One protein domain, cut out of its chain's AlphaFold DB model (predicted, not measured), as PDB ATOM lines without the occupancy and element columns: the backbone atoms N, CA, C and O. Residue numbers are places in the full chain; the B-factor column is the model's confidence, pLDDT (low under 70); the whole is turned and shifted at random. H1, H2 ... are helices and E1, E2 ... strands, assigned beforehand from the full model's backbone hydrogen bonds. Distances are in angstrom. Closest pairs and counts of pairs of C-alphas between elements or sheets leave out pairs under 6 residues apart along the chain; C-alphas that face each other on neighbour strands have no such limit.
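This is residues 10 to 140 of the 146 residues of an uncharacterized protein of marine sediment metagenome (UniProt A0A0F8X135). A small antiparallel strand hairpin, E1 and E2, and helix H4 pack on the long helix H5, with H2 and H3 beside them, making the larger of two lobes. Beyond the last residues of H5 sits a small head with H1, H6 and both ends of the printed part, while H5 runs along the length of the rod. The printed part has 131 residues, with six named helices and two named strands in the order H1, H2, E1, E2, H3, H4, H5, H6; the class is mostly helix. The whole is loose, with a radius of gyration of the C-alphas of 19.1 A and spans of 62 by 27 by 20 A.

E1, residues 48 to 54, and E2, residues 59 to 64, are a hairpin, antiparallel at 169 degrees; N 51 and O 61 are 2.9 A apart and N 61 and O 52 are 2.8 A apart, within hydrogen-bond range. The hub is H5, residues 100 to 122; its closest C-alphas to E2 are those of Leu 112 and Ile 60, 6.4 A apart. H4, residues 84 to 91, touches H5 at residues 106 to 111 alone, with the closest C-alphas, of Thr 85 and Glu 110, 6.0 A apart; they are a helical hairpin at a shallow tilt of 25 degrees, opposite ways. H3, residues 68 to 78, touches H4 at a steep tilt of 50 degrees, opposite ways; the closest C-alphas, of Lys 72 and Val 89, are 5.8 A apart. H2, residues 37 to 45, only just touches H5, at residues 111 to 115 alone, with 3 pairs of C-alphas within 8 A; the closest, of Thr 39 and Leu 115, are 7.3 A apart. H1, residues 16 to 25, and H6, residues 125 to 134, only just touch, with 3 pairs of C-alphas within 8 A, about perpendicular at 86 degrees; the closest, of Val 23 and Ile 128, are 6.4 A apart. H1 and H5 are apart. In all six named helices every O i to N i+4 pair is within hydrogen-bond range.

E1 is 16.9 A from first to last C-alpha and E2 16.8 A. H5 is 33.2 A long, from C-alpha 100 at (-39.469, -5.408, -2.480) to C-alpha 122 at (-47.311, 25.955, -9.953). H3 is 15.2 A, H1 14.2 A, H6 14.1 A, H2 12.3 A and H4 10.4 A. H1 begins at C-alpha 16, (-60.251, 41.702, -15.834).

The C-alphas farthest apart, of Arg 95 and Tyr 140, are 63.4 A apart. The printed part has no cut, and the link from H1 to H2 is long. Residues 97 to 100 are under 70 in pLDDT.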
ATOM      1  N   LYS A  10     -48.924  47.392 -16.522       98.38
ATOM      2  CA  LYS A  10     -48.719  46.353 -15.506       98.38
ATOM      3  C   LYS A  10     -49.969  45.481 -15.401       98.38
ATOM      4  O   LYS A  10     -51.076  45.930 -15.691       98.38
ATOM      5  N   PHE A  11     -49.812  44.247 -14.922       98.38
ATOM      6  CA  PHE A  11     -50.918  43.288 -14.805       98.38
ATOM      7  C   PHE A  11     -52.144  43.860 -14.070       98.38
ATOM      8  O   PHE A  11     -53.270  43.757 -14.550       98.38
ATOM      9  N   THR A  12     -51.932  44.560 -12.951       98.12
ATOM     10  CA  THR A  12     -53.012  45.160 -12.143       98.12
ATOM     11  C   THR A  12     -53.729  46.333 -12.816       98.12
ATOM     12  O   THR A  12     -54.756  46.782 -12.316       98.12
ATOM     13  N   GLU A  13     -53.185  46.867 -13.911       98.31
ATOM     14  CA  GLU A  13     -53.771  47.972 -14.681       98.31
ATOM     15  C   GLU A  13     -54.633  47.474 -15.853       98.31
ATOM     16  O   GLU A  13     -55.351  48.264 -16.471       98.31
ATOM     17  N   LEU A  14     -54.565  46.177 -16.165       98.31
ATOM     18  CA  LEU A  14     -55.351  45.555 -17.223       98.31
ATOM     19  C   LEU A  14     -56.832  45.406 -16.823       98.31
ATOM     20  O   LEU A  14     -57.139  45.185 -15.650       98.31
ATOM     21  N   PRO A  15     -57.763  45.453 -17.794       98.00
ATOM     22  CA  PRO A  15     -59.124  44.957 -17.597       98.00
ATOM     23  C   PRO A  15     -59.130  43.486 -17.153       98.00
ATOM     24  O   PRO A  15     -58.278  42.714 -17.587       98.00
ATOM     25  N   GLU A  16     -60.125  43.075 -16.365       98.12
ATOM     26  CA  GLU A  16     -60.251  41.702 -15.834       98.12
ATOM     27  C   GLU A  16     -60.187  40.629 -16.937       98.12
ATOM     28  O   GLU A  16     -59.447  39.658 -16.821       98.12
ATOM     29  N   GLU A  17     -60.859  40.852 -18.072       98.12
ATOM     30  CA  GLU A  17     -60.802  39.943 -19.230       98.12
ATOM     31  C   GLU A  17     -59.374  39.783 -19.791       98.12
ATOM     32  O   GLU A  17     -58.979  38.697 -20.217       98.12
ATOM     33  N   ALA A  18     -58.576  40.855 -19.781       98.25
ATOM     34  CA  ALA A  18     -57.187  40.830 -20.235       98.25
ATOM     35  C   ALA A  18     -56.252  40.199 -19.190       98.25
ATOM     36  O   ALA A  18     -55.292  39.530 -19.572       98.25
ATOM     37  N   GLN A  19     -56.545  40.349 -17.894       98.56
ATOM     38  CA  GLN A  19     -55.844  39.631 -16.824       98.56
ATOM     39  C   GLN A  19     -56.052  38.122 -16.950       98.56
ATOM     40  O   GLN A  19     -55.076  37.376 -16.969       98.56
ATOM     41  N   GLN A  20     -57.301  37.680 -17.125       98.44
ATOM     42  CA  GLN A  20     -57.610  36.266 -17.319       98.44
ATOM     43  C   GLN A  20     -56.896  35.711 -18.557       98.44
ATOM     44  O   GLN A  20     -56.248  34.670 -18.483       98.44
ATOM     45  N   LYS A  21     -56.928  36.438 -19.681       98.06
ATOM     46  CA  LYS A  21     -56.207  36.044 -20.898       98.06
ATOM     47  C   LYS A  21     -54.693  35.946 -20.677       98.06
ATOM     48  O   LYS A  21     -54.067  35.038 -21.220       98.06
ATOM     49  N   ALA A  22     -54.100  36.856 -19.903       98.31
ATOM     50  CA  ALA A  22     -52.682  36.797 -19.557       98.31
ATOM     51  C   ALA A  22     -52.356  35.548 -18.718       98.31
ATOM     52  O   ALA A  22     -51.408  34.839 -19.047       98.31
ATOM     53  N   VAL A  23     -53.165  35.238 -17.697       98.44
ATOM     54  CA  VAL A  23     -53.005  34.030 -16.866       98.44
ATOM     55  C   VAL A  23     -53.157  32.759 -17.705       98.44
ATOM     56  O   VAL A  23     -52.292  31.892 -17.657       98.44
ATOM     57  N   GLU A  24     -54.200  32.665 -18.534       98.06
ATOM     58  CA  GLU A  24     -54.439  31.510 -19.413       98.06
ATOM     59  C   GLU A  24     -53.289  31.281 -20.403       98.06
ATOM     60  O   GLU A  24     -52.936  30.142 -20.701       98.06
ATOM     61  N   LYS A  25     -52.683  32.354 -20.918       98.00
ATOM     62  CA  LYS A  25     -51.543  32.264 -21.841       98.00
ATOM     63  C   LYS A  25     -50.233  31.887 -21.171       98.00
ATOM     64  O   LYS A  25     -49.358  31.358 -21.848       98.00
ATOM     65  N   LEU A  26     -50.098  32.185 -19.885       98.12
ATOM     66  CA  LEU A  26     -48.913  31.911 -19.078       98.12
ATOM     67  C   LEU A  26     -49.131  30.715 -18.142       98.12
ATOM     68  O   LEU A  26     -48.412  30.580 -17.157       98.12
ATOM     69  N   PHE A  27     -50.099  29.841 -18.444       97.69
ATOM     70  CA  PHE A  27     -50.485  28.724 -17.576       97.69
ATOM     71  C   PHE A  27     -49.323  27.783 -17.218       97.69
ATOM     72  O   PHE A  27     -49.341  27.150 -16.166       97.69
ATOM     73  N   ASP A  28     -48.319  27.686 -18.092       97.69
ATOM     74  CA  ASP A  28     -47.151  26.824 -17.940       97.69
ATOM     75  C   ASP A  28     -45.884  27.575 -17.502       97.69
ATOM     76  O   ASP A  28     -44.820  26.967 -17.417       97.69
ATOM     77  N   ILE A  29     -45.966  28.875 -17.190       98.06
ATOM     78  CA  ILE A  29     -44.790  29.718 -16.918       98.06
ATOM     79  C   ILE A  29     -43.879  29.154 -15.821       98.06
ATOM     80  O   ILE A  29     -42.659  29.274 -15.909       98.06
ATOM     81  N   ASN A  30     -44.466  28.502 -14.819       98.19
ATOM     82  CA  ASN A  30     -43.749  27.940 -13.680       98.19
ATOM     83  C   ASN A  30     -43.335  26.476 -13.867       98.19
ATOM     84  O   ASN A  30     -42.655  25.921 -13.008       98.19
ATOM     85  N   VAL A  31     -43.745  25.845 -14.968       97.75
ATOM     86  CA  VAL A  31     -43.491  24.427 -15.264       97.75
ATOM     87  C   VAL A  31     -42.867  24.209 -16.648       97.75
ATOM     88  O   VAL A  31     -42.682  23.071 -17.072       97.75
ATOM     89  N   ASN A  32     -42.494  25.284 -17.349       96.56
ATOM     90  CA  ASN A  32     -41.833  25.255 -18.661       96.56
ATOM     91  C   ASN A  32     -40.307  25.015 -18.587       96.56
ATOM     92  O   ASN A  32     -39.583  25.225 -19.562       96.56
ATOM     93  N   TYR A  33     -39.826  24.564 -17.433       95.44
ATOM     94  CA  TYR A  33     -38.457  24.143 -17.153       95.44
ATOM     95  C   TYR A  33     -38.492  22.845 -16.330       95.44
ATOM     96  O   TYR A  33     -39.560  22.299 -16.064       95.44
ATOM     97  N   GLU A  34     -37.331  22.335 -15.918       96.75
ATOM     98  CA  GLU A  34     -37.203  21.121 -15.095       96.75
ATOM     99  C   GLU A  34     -37.625  21.383 -13.632       96.75
ATOM    100  O   GLU A  34     -36.843  21.238 -12.699       96.75
ATOM    101  N   TRP A  35     -38.875  21.801 -13.413       97.62
ATOM    102  CA  TRP A  35     -39.429  22.159 -12.097       97.62
ATOM    103  C   TRP A  35     -39.345  21.014 -11.077       97.62
ATOM    104  O   TRP A  35     -39.284  21.237  -9.869       97.62
ATOM    105  N   TRP A  36     -39.300  19.779 -11.571       97.31
ATOM    106  CA  TRP A  36     -39.211  18.555 -10.788       97.31
ATOM    107  C   TRP A  36     -37.793  18.226 -10.297       97.31
ATOM    108  O   TRP A  36     -37.659  17.353  -9.443       97.31
ATOM    109  N   ASP A  37     -36.742  18.878 -10.810       97.12
ATOM    110  CA  ASP A  37     -35.334  18.493 -10.600       97.12
ATOM    111  C   ASP A  37     -34.988  18.312  -9.115       97.12
ATOM    112  O   ASP A  37     -34.529  17.256  -8.687       97.12
ATOM    113  N   THR A  38     -35.377  19.280  -8.283       96.38
ATOM    114  CA  THR A  38     -35.152  19.226  -6.829       96.38
ATOM    115  C   THR A  38     -35.841  18.046  -6.137       96.38
ATOM    116  O   THR A  38     -35.317  17.503  -5.164       96.38
ATOM    117  N   THR A  39     -37.005  17.621  -6.635       97.88
ATOM    118  CA  THR A  39     -37.742  16.469  -6.096       97.88
ATOM    119  C   THR A  39     -37.088  15.152  -6.518       97.88
ATOM    120  O   THR A  39     -37.062  14.193  -5.747       97.88
ATOM    121  N   LEU A  40     -36.533  15.095  -7.730       98.12
ATOM    122  CA  LEU A  40     -35.806  13.923  -8.221       98.12
ATOM    123  C   LEU A  40     -34.434  13.786  -7.542       98.12
ATOM    124  O   LEU A  40     -34.025  12.668  -7.231       98.12
ATOM    125  N   ASP A  41     -33.765  14.896  -7.239       98.12
ATOM    126  CA  ASP A  41     -32.523  14.922  -6.460       98.12
ATOM    127  C   ASP A  41     -32.724  14.407  -5.020       98.12
ATOM    128  O   ASP A  41     -31.891  13.656  -4.494       98.12
ATOM    129  N   ASP A  42     -33.849  14.752  -4.385       98.19
ATOM    130  CA  ASP A  42     -34.252  14.207  -3.079       98.19
ATOM    131  C   ASP A  42     -34.457  12.681  -3.153       98.19
ATOM    132  O   ASP A  42     -33.870  11.928  -2.366       98.19
ATOM    133  N   ALA A  43     -35.173  12.202  -4.181       98.44
ATOM    134  CA  ALA A  43     -35.347  10.771  -4.447       98.44
ATOM    135  C   ALA A  43     -34.006  10.047  -4.613       98.44
ATOM    136  O   ALA A  43     -33.751   9.029  -3.959       98.44
ATOM    137  N   ALA A  44     -33.107  10.599  -5.426       98.31
ATOM    138  CA  ALA A  44     -31.793  10.019  -5.656       98.31
ATOM    139  C   ALA A  44     -30.961   9.953  -4.364       98.31
ATOM    140  O   ALA A  44     -30.271   8.958  -4.121       98.31
ATOM    141  N   THR A  45     -31.070  10.965  -3.495       98.19
ATOM    142  CA  THR A  45     -30.357  11.027  -2.206       98.19
ATOM    143  C   THR A  45     -30.714   9.858  -1.287       98.19
ATOM    144  O   THR A  45     -29.844   9.322  -0.595       98.19
ATOM    145  N   ILE A  46     -31.969   9.401  -1.309       98.31
ATOM    146  CA  ILE A  46     -32.407   8.237  -0.524       98.31
ATOM    147  C   ILE A  46     -32.232   6.894  -1.249       98.31
ATOM    148  O   ILE A  46     -32.576   5.849  -0.695       98.31
ATOM    149  N   GLY A  47     -31.674   6.897  -2.460       98.06
ATOM    150  CA  GLY A  47     -31.488   5.698  -3.271       98.06
ATOM    151  C   GLY A  47     -32.752   5.233  -3.992       98.06
ATOM    152  O   GLY A  47     -32.889   4.034  -4.233       98.06
ATOM    153  N   LEU A  48     -33.664   6.146  -4.330       98.31
ATOM    154  CA  LEU A  48     -34.773   5.904  -5.249       98.31
ATOM    155  C   LEU A  48     -34.477   6.604  -6.578       98.31
ATOM    156  O   LEU A  48     -34.396   7.827  -6.635       98.31
ATOM    157  N   LYS A  49     -34.339   5.841  -7.661       98.19
ATOM    158  CA  LYS A  49     -34.198   6.414  -8.998       98.19
ATOM    159  C   LYS A  49     -35.573   6.499  -9.649       98.19
ATOM    160  O   LYS A  49     -36.188   5.469  -9.887       98.19
ATOM    161  N   ILE A  50     -36.030   7.704  -9.971       98.50
ATOM    162  CA  ILE A  50     -37.229   7.917 -10.793       98.50
ATOM    163  C   ILE A  50     -36.786   7.967 -12.260       98.50
ATOM    164  O   ILE A  50     -35.907   8.750 -12.611       98.50
ATOM    165  N   GLU A  51     -37.366   7.118 -13.108       97.81
ATOM    166  CA  GLU A  51     -37.051   7.054 -14.544       97.81
ATOM    167  C   GLU A  51     -38.015   7.921 -15.357       97.81
ATOM    168  O   GLU A  51     -37.596   8.688 -16.223       97.81
ATOM    169  N   THR A  52     -39.317   7.814 -15.077       97.81
ATOM    170  CA  THR A  52     -40.362   8.607 -15.734       97.81
ATOM    171  C   THR A  52     -41.502   8.895 -14.774       97.81
ATOM    172  O   THR A  52     -41.801   8.089 -13.895       97.81
ATOM    173  N   PHE A  53     -42.216   9.992 -14.995       98.12
ATOM    174  CA  PHE A  53     -43.479  10.270 -14.323       98.12
ATOM    175  C   PHE A  53     -44.416  11.054 -15.245       98.12
ATOM    176  O   PHE A  53     -43.974  11.698 -16.196       98.12
ATOM    177  N   ASP A  54     -45.708  10.985 -14.953       97.88
ATOM    178  CA  ASP A  54     -46.771  11.717 -15.629       97.88
ATOM    179  C   ASP A  54     -47.782  12.186 -14.573       97.88
ATOM    180  O   ASP A  54     -48.501  11.386 -13.959       97.88
ATOM    181  N   THR A  55     -47.801  13.497 -14.322       95.94
ATOM    182  CA  THR A  55     -48.655  14.117 -13.303       95.94
ATOM    183  C   THR A  55     -50.135  14.089 -13.670       95.94
ATOM    184  O   THR A  55     -50.960  14.071 -12.758       95.94
ATOM    185  N   GLU A  56     -50.483  14.042 -14.960       94.62
ATOM    186  CA  GLU A  56     -51.865  13.997 -15.451       94.62
ATOM    187  C   GLU A  56     -52.405  12.563 -15.433       94.62
ATOM    188  O   GLU A  56     -53.523  12.308 -14.988       94.62
ATOM    189  N   ARG A  57     -51.597  11.597 -15.881       96.75
ATOM    190  CA  ARG A  57     -51.977  10.175 -15.916       96.75
ATOM    191  C   ARG A  57     -51.807   9.464 -14.584       96.75
ATOM    192  O   ARG A  57     -52.240   8.319 -14.463       96.75
ATOM    193  N   HIS A  58     -51.219  10.141 -13.600       96.38
ATOM    194  CA  HIS A  58     -50.897   9.591 -12.288       96.38
ATOM    195  C   HIS A  58     -50.002   8.352 -12.405       96.38
ATOM    196  O   HIS A  58     -50.256   7.330 -11.768       96.38
ATOM    197  N   ASP A  59     -48.969   8.449 -13.238       98.06
ATOM    198  CA  ASP A  59     -48.042   7.351 -13.492       98.06
ATOM    199  C   ASP A  59     -46.626   7.729 -13.062       98.06
ATOM    200  O   ASP A  59     -46.205   8.878 -13.193       98.06
ATOM    201  N   ILE A  60     -45.893   6.761 -12.523       98.56
ATOM    202  CA  ILE A  60     -44.498   6.928 -12.127       98.56
ATOM    203  C   ILE A  60     -43.784   5.584 -12.214       98.56
ATOM    204  O   ILE A  60     -44.305   4.556 -11.780       98.56
ATOM    205  N   THR A  61     -42.575   5.602 -12.763       98.25
ATOM    206  CA  THR A  61     -41.706   4.432 -12.841       98.25
ATOM    207  C   THR A  61     -40.330   4.765 -12.291       98.25
ATOM    208  O   THR A  61     -39.858   5.904 -12.370       98.25
ATOM    209  N   GLY A  62     -39.693   3.766 -11.704       97.56
ATOM    210  CA  GLY A  62     -38.402   3.911 -11.068       97.56
ATOM    211  C   GLY A  62     -37.993   2.630 -10.366       97.56
ATOM    212  O   GLY A  62     -38.772   1.686 -10.302       97.56
ATOM    213  N   ASP A  63     -36.782   2.640  -9.826       97.31
ATOM    214  CA  ASP A  63     -36.166   1.486  -9.184       97.31
ATOM    215  C   ASP A  63     -35.418   1.916  -7.918       97.31
ATOM    216  O   ASP A  63     -34.816   2.998  -7.841       97.31
ATOM    217  N   LEU A  64     -35.385   1.037  -6.918       97.31
ATOM    218  CA  LEU A  64     -34.488   1.204  -5.777       97.31
ATOM    219  C   LEU A  64     -33.031   0.928  -6.174       97.31
ATOM    220  O   LEU A  64     -32.685  -0.109  -6.739       97.31
ATOM    221  N   MET A  65     -32.137   1.831  -5.785       97.38
ATOM    222  CA  MET A  65     -30.690   1.691  -5.983       97.38
ATOM    223  C   MET A  65     -30.025   0.819  -4.910       97.38
ATOM    224  O   MET A  65     -28.908   0.334  -5.100       97.38
ATOM    225  N   TYR A  66     -30.697   0.634  -3.772       95.75
ATOM    226  CA  TYR A  66     -30.249  -0.180  -2.645       95.75
ATOM    227  C   TYR A  66     -31.365  -1.112  -2.180       95.75
ATOM    228  O   TYR A  66     -32.518  -0.977  -2.585       95.75
ATOM    229  N   ASP A  67     -31.041  -2.050  -1.290       93.56
ATOM    230  CA  ASP A  67     -32.077  -2.867  -0.670       93.56
ATOM    231  C   ASP A  67     -33.066  -1.993   0.136       93.56
ATOM    232  O   ASP A  67     -32.673  -0.956   0.691       93.56
ATOM    233  N   PRO A  68     -34.343  -2.404   0.257       93.88
ATOM    234  CA  PRO A  68     -35.359  -1.611   0.947       93.88
ATOM    235  C   PRO A  68     -34.999  -1.213   2.383       93.88
ATOM    236  O   PRO A  68     -35.421  -0.156   2.854       93.88
ATOM    237  N   ALA A  69     -34.209  -2.021   3.106       93.62
ATOM    238  CA  ALA A  69     -33.836  -1.691   4.479       93.62
ATOM    239  C   ALA A  69     -32.845  -0.523   4.508       93.62
ATOM    240  O   ALA A  69     -32.977   0.371   5.352       93.62
ATOM    241  N   ARG A  70     -31.902  -0.485   3.557       96.12
ATOM    242  CA  ARG A  70     -31.004   0.656   3.374       96.12
ATOM    243  C   ARG A  70     -31.753   1.914   2.937       96.12
ATOM    244  O   ARG A  70     -31.509   2.966   3.521       96.12
ATOM    245  N   VAL A  71     -32.676   1.817   1.979       97.31
ATOM    246  CA  VAL A  71     -33.488   2.972   1.539       97.31
ATOM    247  C   VAL A  71     -34.339   3.513   2.689       97.31
ATOM    248  O   VAL A  71     -34.325   4.710   2.960       97.31
ATOM    249  N   LYS A  72     -35.000   2.640   3.460       96.50
ATOM    250  CA  LYS A  72     -35.735   3.033   4.674       96.50
ATOM    251  C   LYS A  72     -34.854   3.788   5.669       96.50
ATOM    252  O   LYS A  72     -35.291   4.793   6.226       96.50
ATOM    253  N   GLN A  73     -33.625   3.325   5.896       97.25
ATOM    254  CA  GLN A  73     -32.678   4.026   6.759       97.25
ATOM    255  C   GLN A  73     -32.333   5.415   6.203       97.25
ATOM    256  O   GLN A  73     -32.372   6.379   6.960       97.25
ATOM    257  N   LEU A  74     -32.047   5.526   4.903       98.50
ATOM    258  CA  LEU A  74     -31.732   6.802   4.257       98.50
ATOM    259  C   LEU A  74     -32.892   7.800   4.359       98.50
ATOM    260  O   LEU A  74     -32.669   8.945   4.741       98.50
ATOM    261  N   VAL A  75     -34.134   7.361   4.136       98.25
ATOM    262  CA  VAL A  75     -35.322   8.205   4.358       98.25
ATOM    263  C   VAL A  75     -35.359   8.715   5.799       98.25
ATOM    264  O   VAL A  75     -35.603   9.892   6.035       98.25
ATOM    265  N   MET A  76     -35.084   7.861   6.786       97.56
ATOM    266  CA  MET A  76     -35.085   8.273   8.193       97.56
ATOM    267  C   MET A  76     -33.916   9.197   8.574       97.56
ATOM    268  O   MET A  76     -34.033   9.938   9.551       97.56
ATOM    269  N   GLU A  77     -32.796   9.129   7.851       98.06
ATOM    270  CA  GLU A  77     -31.608   9.970   8.047       98.06
ATOM    271  C   GLU A  77     -31.777  11.358   7.418       98.06
ATOM    272  O   GLU A  77     -31.398  12.355   8.032       98.06
ATOM    273  N   HIS A  78     -32.354  11.418   6.216       97.50
ATOM    274  CA  HIS A  78     -32.423  12.634   5.411       97.50
ATOM    275  C   HIS A  78     -33.760  13.372   5.531       97.50
ATOM    276  O   HIS A  78     -33.779  14.600   5.463       97.50
ATOM    277  N   HIS A  79     -34.875  12.666   5.743       97.31
ATOM    278  CA  HIS A  79     -36.199  13.287   5.730       97.31
ATOM    279  C   HIS A  79     -36.696  13.606   7.139       97.31
ATOM    280  O   HIS A  79     -36.540  12.845   8.099       97.31
ATOM    281  N   GLY A  80     -37.367  14.751   7.264       96.38
ATOM    282  CA  GLY A  80     -38.008  15.153   8.507       96.38
ATOM    283  C   GLY A  80     -39.160  14.218   8.886       96.38
ATOM    284  O   GLY A  80     -39.895  13.723   8.038       96.38
ATOM    285  N   LYS A  81     -39.405  14.053  10.192       97.12
ATOM    286  CA  LYS A  81     -40.479  13.181  10.722       97.12
ATOM    287  C   LYS A  81     -41.893  13.543  10.251       97.12
ATOM    288  O   LYS A  81     -42.823  12.761  10.428       97.12
ATOM    289  N   VAL A  82     -42.062  14.757   9.734       96.19
ATOM    290  CA  VAL A  82     -43.333  15.281   9.224       96.19
ATOM    291  C   VAL A  82     -43.548  14.984   7.739       96.19
ATOM    292  O   VAL A  82     -44.687  15.098   7.289       96.19
ATOM    293  N   CYS A  83     -42.506  14.580   7.003       95.31
ATOM    294  CA  CYS A  83     -42.580  14.235   5.585       95.31
ATOM    295  C   CYS A  83     -43.395  12.952   5.381       95.31
ATOM    296  O   CYS A  83     -43.315  12.020   6.188       95.31
ATOM    297  N   ASP A  84     -44.168  12.888   4.299       97.25
ATOM    298  CA  ASP A  84     -45.039  11.739   4.019       97.25
ATOM    299  C   ASP A  84     -44.229  10.473   3.718       97.25
ATOM    300  O   ASP A  84     -44.515   9.415   4.272       97.25
ATOM    301  N   THR A  85     -43.102  10.615   3.019       97.75
ATOM    302  CA  THR A  85     -42.094   9.560   2.823       97.75
ATOM    303  C   THR A  85     -41.573   8.985   4.148       97.75
ATOM    304  O   THR A  85     -41.494   7.766   4.300       97.75
ATOM    305  N   TYR A  86     -41.292   9.825   5.155       98.00
ATOM    306  CA  TYR A  86     -40.885   9.354   6.488       98.00
ATOM    307  C   TYR A  86     -42.012   8.564   7.170       98.00
ATOM    308  O   TYR A  86     -41.782   7.494   7.739       98.00
ATOM    309  N   LYS A  87     -43.250   9.075   7.123       97.81
ATOM    310  CA  LYS A  87     -44.419   8.391   7.705       97.81
ATOM    311  C   LYS A  87     -44.669   7.048   7.022       97.81
ATOM    312  O   LYS A  87     -44.898   6.061   7.721       97.81
ATOM    313  N   TYR A  88     -44.571   7.009   5.693       96.62
ATOM    314  CA  TYR A  88     -44.703   5.806   4.882       96.62
ATOM    315  C   TYR A  88     -43.703   4.737   5.334       96.62
ATOM    316  O   TYR A  88     -44.111   3.661   5.777       96.62
ATOM    317  N   VAL A  89     -42.398   5.048   5.350       95.31
ATOM    318  CA  VAL A  89     -41.389   4.042   5.722       95.31
ATOM    319  C   VAL A  89     -41.499   3.608   7.184       95.31
ATOM    320  O   VAL A  89     -41.192   2.459   7.506       95.31
ATOM    321  N   MET A  90     -41.957   4.482   8.085       95.06
ATOM    322  CA  MET A  90     -42.216   4.125   9.484       95.06
ATOM    323  C   MET A  90     -43.405   3.178   9.642       95.06
ATOM    324  O   MET A  90     -43.362   2.301  10.505       95.06
ATOM    325  N   GLY A  91     -44.445   3.348   8.824       92.81
ATOM    326  CA  GLY A  91     -45.613   2.470   8.789       92.81
ATOM    327  C   GLY A  91     -45.360   1.143   8.070       92.81
ATOM    328  O   GLY A  91     -46.069   0.173   8.326       92.81
ATOM    329  N   PHE A  92     -44.343   1.078   7.208       91.69
ATOM    330  CA  PHE A  92     -44.039  -0.116   6.428       91.69
ATOM    331  C   PHE A  92     -43.350  -1.204   7.271       91.69
ATOM    332  O   PHE A  92     -42.221  -1.030   7.759       91.69
ATOM    333  N   ASP A  93     -44.016  -2.353   7.422       88.12
ATOM    334  CA  ASP A  93     -43.474  -3.522   8.113       88.12
ATOM    335  C   ASP A  93     -42.660  -4.415   7.169       88.12
ATOM    336  O   ASP A  93     -43.176  -5.267   6.451       88.12
ATOM    337  N   MET A  94     -41.343  -4.265   7.261       82.44
ATOM    338  CA  MET A  94     -40.358  -5.038   6.500       82.44
ATOM    339  C   MET A  94     -40.362  -6.546   6.805       82.44
ATOM    340  O   MET A  94     -39.738  -7.315   6.082       82.44
ATOM    341  N   ARG A  95     -40.965  -6.992   7.917       79.88
ATOM    342  CA  ARG A  95     -40.947  -8.411   8.320       79.88
ATOM    343  C   ARG A  95     -42.064  -9.212   7.672       79.88
ATOM    344  O   ARG A  95     -41.906 -10.413   7.468       79.88
ATOM    345  N   THR A  96     -43.197  -8.563   7.425       73.50
ATOM    346  CA  THR A  96     -44.388  -9.176   6.826       73.50
ATOM    347  C   THR A  96     -44.476  -8.897   5.330       73.50
ATOM    348  O   THR A  96     -44.949  -9.759   4.594       73.50
ATOM    349  N   ASN A  97     -43.920  -7.772   4.874       66.81
ATOM    350  CA  ASN A  97     -43.792  -7.436   3.460       66.81
ATOM    351  C   ASN A  97     -42.414  -7.856   2.939       66.81
ATOM    352  O   ASN A  97     -41.456  -7.087   2.960       66.81
ATOM    353  N   VAL A  98     -42.321  -9.114   2.509       60.50
ATOM    354  CA  VAL A  98     -41.117  -9.700   1.889       60.50
ATOM    355  C   VAL A  98     -40.964  -9.353   0.405       60.50
ATOM    356  O   VAL A  98     -39.941  -9.698  -0.184       60.50
ATOM    357  N   ASP A  99     -41.957  -8.695  -0.199       68.00
ATOM    358  CA  ASP A  99     -41.879  -8.235  -1.583       68.00
ATOM    359  C   ASP A  99     -41.303  -6.817  -1.642       68.00
ATOM    360  O   ASP A  99     -41.907  -5.853  -1.166       68.00
ATOM    361  N   ASN A 100     -40.118  -6.695  -2.242       69.81
ATOM    362  CA  ASN A 100     -39.469  -5.408  -2.480       69.81
ATOM    363  C   ASN A 100     -40.339  -4.485  -3.351       69.81
ATOM    364  O   ASN A 100     -40.234  -3.266  -3.223       69.81
ATOM    365  N   HIS A 101     -41.217  -5.055  -4.184       81.38
ATOM    366  CA  HIS A 101     -42.080  -4.309  -5.092       81.38
ATOM    367  C   HIS A 101     -43.117  -3.454  -4.344       81.38
ATOM    368  O   HIS A 101     -43.418  -2.346  -4.780       81.38
ATOM    369  N   ASP A 102     -43.648  -3.907  -3.203       90.06
ATOM    370  CA  ASP A 102     -44.640  -3.130  -2.439       90.06
ATOM    371  C   ASP A 102     -44.009  -1.903  -1.762       90.06
ATOM    372  O   ASP A 102     -44.642  -0.847  -1.654       90.06
ATOM    373  N   PHE A 103     -42.756  -2.040  -1.309       94.06
ATOM    374  CA  PHE A 103     -41.994  -0.938  -0.719       94.06
ATOM    375  C   PHE A 103     -41.630   0.111  -1.774       94.06
ATOM    376  O   PHE A 103     -41.842   1.305  -1.570       94.06
ATOM    377  N   GLU A 104     -41.089  -0.343  -2.905       96.00
ATOM    378  CA  GLU A 104     -40.728   0.522  -4.027       96.00
ATOM    379  C   GLU A 104     -41.950   1.257  -4.571       96.00
ATOM    380  O   GLU A 104     -41.944   2.485  -4.639       96.00
ATOM    381  N   TYR A 105     -43.026   0.521  -4.870       95.50
ATOM    382  CA  TYR A 105     -44.254   1.101  -5.392       95.50
ATOM    383  C   TYR A 105     -44.819   2.158  -4.446       95.50
ATOM    384  O   TYR A 105     -45.104   3.271  -4.877       95.50
ATOM    385  N   GLY A 106     -44.952   1.851  -3.152       96.44
ATOM    386  CA  GLY A 106     -45.502   2.823  -2.211       96.44
ATOM    387  C   GLY A 106     -44.623   4.067  -2.072       96.44
ATOM    388  O   GLY A 106     -45.152   5.174  -2.052       96.44
ATOM    389  N   LEU A 107     -43.295   3.918  -2.073       97.44
ATOM    390  CA  LEU A 107     -42.394   5.068  -2.032       97.44
ATOM    391  C   LEU A 107     -42.480   5.914  -3.313       97.44
ATOM    392  O   LEU A 107     -42.551   7.138  -3.220       97.44
ATOM    393  N   LEU A 108     -42.545   5.287  -4.493       98.50
ATOM    394  CA  LEU A 108     -42.794   5.978  -5.763       98.50
ATOM    395  C   LEU A 108     -44.122   6.751  -5.727       98.50
ATOM    396  O   LEU A 108     -44.176   7.894  -6.174       98.50
ATOM    397  N   GLN A 109     -45.184   6.179  -5.150       98.31
ATOM    398  CA  GLN A 109     -46.473   6.868  -5.014       98.31
ATOM    399  C   GLN A 109     -46.399   8.099  -4.096       98.31
ATOM    400  O   GLN A 109     -47.048   9.106  -4.387       98.31
ATOM    401  N   GLU A 110     -45.587   8.073  -3.035       98.50
ATOM    402  CA  GLU A 110     -45.351   9.266  -2.210       98.50
ATOM    403  C   GLU A 110     -44.676  10.385  -3.023       98.50
ATOM    404  O   GLU A 110     -45.092  11.542  -2.942       98.50
ATOM    405  N   TYR A 111     -43.693  10.052  -3.868       98.56
ATOM    406  CA  TYR A 111     -43.058  11.027  -4.767       98.56
ATOM    407  C   TYR A 111     -43.999  11.548  -5.850       98.56
ATOM    408  O   TYR A 111     -44.053  12.756  -6.074       98.56
ATOM    409  N   LEU A 112     -44.796  10.680  -6.474       98.69
ATOM    410  CA  LEU A 112     -45.811  11.105  -7.436       98.69
ATOM    411  C   LEU A 112     -46.819  12.066  -6.796       98.69
ATOM    412  O   LEU A 112     -47.191  13.066  -7.402       98.69
ATOM    413  N   SER A 113     -47.236  11.800  -5.557       98.31
ATOM    414  CA  SER A 113     -48.122  12.691  -4.804       98.31
ATOM    415  C   SER A 113     -47.499  14.075  -4.591       98.31
ATOM    416  O   SER A 113     -48.178  15.084  -4.767       98.31
ATOM    417  N   MET A 114     -46.201  14.144  -4.270       98.06
ATOM    418  CA  MET A 114     -45.475  15.415  -4.149       98.06
ATOM    419  C   MET A 114     -45.387  16.156  -5.487       98.06
ATOM    420  O   MET A 114     -45.801  17.312  -5.554       98.06
ATOM    421  N   LEU A 115     -44.944  15.480  -6.553       98.56
ATOM    422  CA  LEU A 115     -44.827  16.050  -7.902       98.56
ATOM    423  C   LEU A 115     -46.163  16.600  -8.410       98.56
ATOM    424  O   LEU A 115     -46.217  17.671  -9.005       98.56
ATOM    425  N   ARG A 116     -47.261  15.885  -8.154       98.25
ATOM    426  CA  ARG A 116     -48.597  16.327  -8.558       98.25
ATOM    427  C   ARG A 116     -49.050  17.570  -7.807       98.25
ATOM    428  O   ARG A 116     -49.532  18.496  -8.446       98.25
ATOM    429  N   ARG A 117     -48.869  17.614  -6.484       97.94
ATOM    430  CA  ARG A 117     -49.214  18.802  -5.684       97.94
ATOM    431  C   ARG A 117     -48.417  20.027  -6.123       97.94
ATOM    432  O   ARG A 117     -48.981  21.112  -6.194       97.94
ATOM    433  N   GLU A 118     -47.136  19.839  -6.428       97.94
ATOM    434  CA  GLU A 118     -46.275  20.905  -6.939       97.94
ATOM    435  C   GLU A 118     -46.773  21.403  -8.298       97.94
ATOM    436  O   GLU A 118     -47.022  22.591  -8.455       97.94
ATOM    437  N   PHE A 119     -47.019  20.505  -9.256       98.19
ATOM    438  CA  PHE A 119     -47.555  20.873 -10.569       98.19
ATOM    439  C   PHE A 119     -48.905  21.603 -10.471       98.19
ATOM    440  O   PHE A 119     -49.100  22.639 -11.104       98.19
ATOM    441  N   GLU A 120     -49.833  21.086  -9.658       98.12
ATOM    442  CA  GLU A 120     -51.144  21.699  -9.409       98.12
ATOM    443  C   GLU A 120     -51.007  23.115  -8.830       98.12
ATOM    444  O   GLU A 120     -51.707  24.026  -9.271       98.12
ATOM    445  N   TYR A 121     -50.092  23.331  -7.880       98.19
ATOM    446  CA  TYR A 121     -49.831  24.661  -7.331       98.19
ATOM    447  C   TYR A 121     -49.152  25.586  -8.347       98.19
ATOM    448  O   TYR A 121     -49.627  26.698  -8.561       98.19
ATOM    449  N   GLN A 122     -48.092  25.136  -9.020       98.25
ATOM    450  CA  GLN A 122     -47.311  25.955  -9.953       98.25
ATOM    451  C   GLN A 122     -48.135  26.430 -11.161       98.25
ATOM    452  O   GLN A 122     -47.903  27.525 -11.673       98.25
ATOM    453  N   THR A 123     -49.115  25.628 -11.589       98.12
ATOM    454  CA  THR A 123     -50.066  25.954 -12.671       98.12
ATOM    455  C   THR A 123     -51.353  26.628 -12.180       98.12
ATOM    456  O   THR A 123     -52.250  26.914 -12.976       98.12
ATOM    457  N   SER A 124     -51.473  26.891 -10.875       98.38
ATOM    458  CA  SER A 124     -52.615  27.615 -10.322       98.38
ATOM    459  C   SER A 124     -52.570  29.097 -10.696       98.38
ATOM    460  O   SER A 124     -51.502  29.696 -10.827       98.38
ATOM    461  N   GLU A 125     -53.747  29.716 -10.813       98.44
ATOM    462  CA  GLU A 125     -53.874  31.157 -11.060       98.44
ATOM    463  C   GLU A 125     -53.095  31.989 -10.029       98.44
ATOM    464  O   GLU A 125     -52.434  32.957 -10.398       98.44
ATOM    465  N   GLU A 126     -53.100  31.573  -8.758       98.38
ATOM    466  CA  GLU A 126     -52.350  32.224  -7.681       98.38
ATOM    467  C   GLU A 126     -50.844  32.265  -7.984       98.38
ATOM    468  O   GLU A 126     -50.269  33.351  -8.054       98.38
ATOM    469  N   ALA A 127     -50.218  31.116  -8.256       98.56
ATOM    470  CA  ALA A 127     -48.778  31.039  -8.522       98.56
ATOM    471  C   ALA A 127     -48.370  31.751  -9.827       98.56
ATOM    472  O   ALA A 127     -47.289  32.352  -9.916       98.56
ATOM    473  N   ILE A 128     -49.232  31.714 -10.848       98.75
ATOM    474  CA  ILE A 128     -49.011  32.427 -12.113       98.75
ATOM    475  C   ILE A 128     -49.026  33.941 -11.867       98.75
ATOM    476  O   ILE A 128     -48.105  34.644 -12.292       98.75
ATOM    477  N   ILE A 129     -50.028  34.452 -11.144       98.69
ATOM    478  CA  ILE A 129     -50.133  35.878 -10.810       98.69
ATOM    479  C   ILE A 129     -48.954  36.318  -9.941       98.69
ATOM    480  O   ILE A 129     -48.348  37.352 -10.225       98.69
ATOM    481  N   GLU A 130     -48.582  35.542  -8.922       98.56
ATOM    482  CA  GLU A 130     -47.411  35.832  -8.086       98.56
ATOM    483  C   GLU A 130     -46.143  35.986  -8.930       98.56
ATOM    484  O   GLU A 130     -45.391  36.945  -8.750       98.56
ATOM    485  N   THR A 131     -45.947  35.105  -9.911       98.50
ATOM    486  CA  THR A 131     -44.792  35.141 -10.817       98.50
ATOM    487  C   THR A 131     -44.817  36.361 -11.731       98.50
ATOM    488  O   THR A 131     -43.798  37.045 -11.868       98.50
ATOM    489  N   ILE A 132     -45.975  36.681 -12.315       98.62
ATOM    490  CA  ILE A 132     -46.176  37.880 -13.144       98.62
ATOM    491  C   ILE A 132     -45.831  39.148 -12.351       98.62
ATOM    492  O   ILE A 132     -45.124  40.025 -12.854       98.62
ATOM    493  N   LEU A 133     -46.312  39.244 -11.108       98.50
ATOM    494  CA  LEU A 133     -46.100  40.407 -10.247       98.50
ATOM    495  C   LEU A 133     -44.650  40.508  -9.765       98.50
ATOM    496  O   LEU A 133     -44.073  41.593  -9.813       98.50
ATOM    497  N   ALA A 134     -44.043  39.396  -9.338       98.38
ATOM    498  CA  ALA A 134     -42.669  39.365  -8.838       98.38
ATOM    499  C   ALA A 134     -41.636  39.735  -9.914       98.38
ATOM    500  O   ALA A 134     -40.622  40.357  -9.599       98.38
ATOM    501  N   ASN A 135     -41.903  39.381 -11.174       98.06
ATOM    502  CA  ASN A 135     -41.041  39.710 -12.311       98.06
ATOM    503  C   ASN A 135     -41.433  41.021 -13.019       98.06
ATOM    504  O   ASN A 135     -40.825  41.374 -14.027       98.06
ATOM    505  N   GLU A 136     -42.435  41.743 -12.505       97.94
ATOM    506  CA  GLU A 136     -42.919  43.029 -13.027       97.94
ATOM    507  C   GLU A 136     -43.271  43.024 -14.527       97.94
ATOM    508  O   GLU A 136     -43.077  44.039 -15.212       97.94
ATOM    509  N   TYR A 137     -43.807  41.905 -15.025       98.19
ATOM    510  CA  TYR A 137     -44.148  41.720 -16.435       98.19
ATOM    511  C   TYR A 137     -45.084  42.813 -16.960       98.19
ATOM    512  O   TYR A 137     -45.953  43.340 -16.257       98.19
ATOM    513  N   GLU A 138     -44.880  43.149 -18.230       98.38
ATOM    514  CA  GLU A 138     -45.580  44.224 -18.921       98.38
ATOM    515  C   GLU A 138     -46.389  43.655 -20.077       98.38
ATOM    516  O   GLU A 138     -45.963  42.726 -20.763       98.38
ATOM    517  N   PHE A 139     -47.570  44.226 -20.278       98.50
ATOM    518  CA  PHE A 139     -48.566  43.708 -21.199       98.50
ATOM    519  C   PHE A 139     -49.088  44.807 -22.117       98.50
ATOM    520  O   PHE A 139     -49.133  45.991 -21.764       98.50
ATOM    521  N   TYR A 140     -49.555  44.401 -23.290       97.88
ATOM    522  CA  TYR A 140     -50.471  45.211 -24.080       97.88
ATOM    523  C   TYR A 140     -51.865  45.227 -23.432       97.88
ATOM    524  O   TYR A 140     -52.200  44.368 -22.618       97.88
TER     525      TYR A 140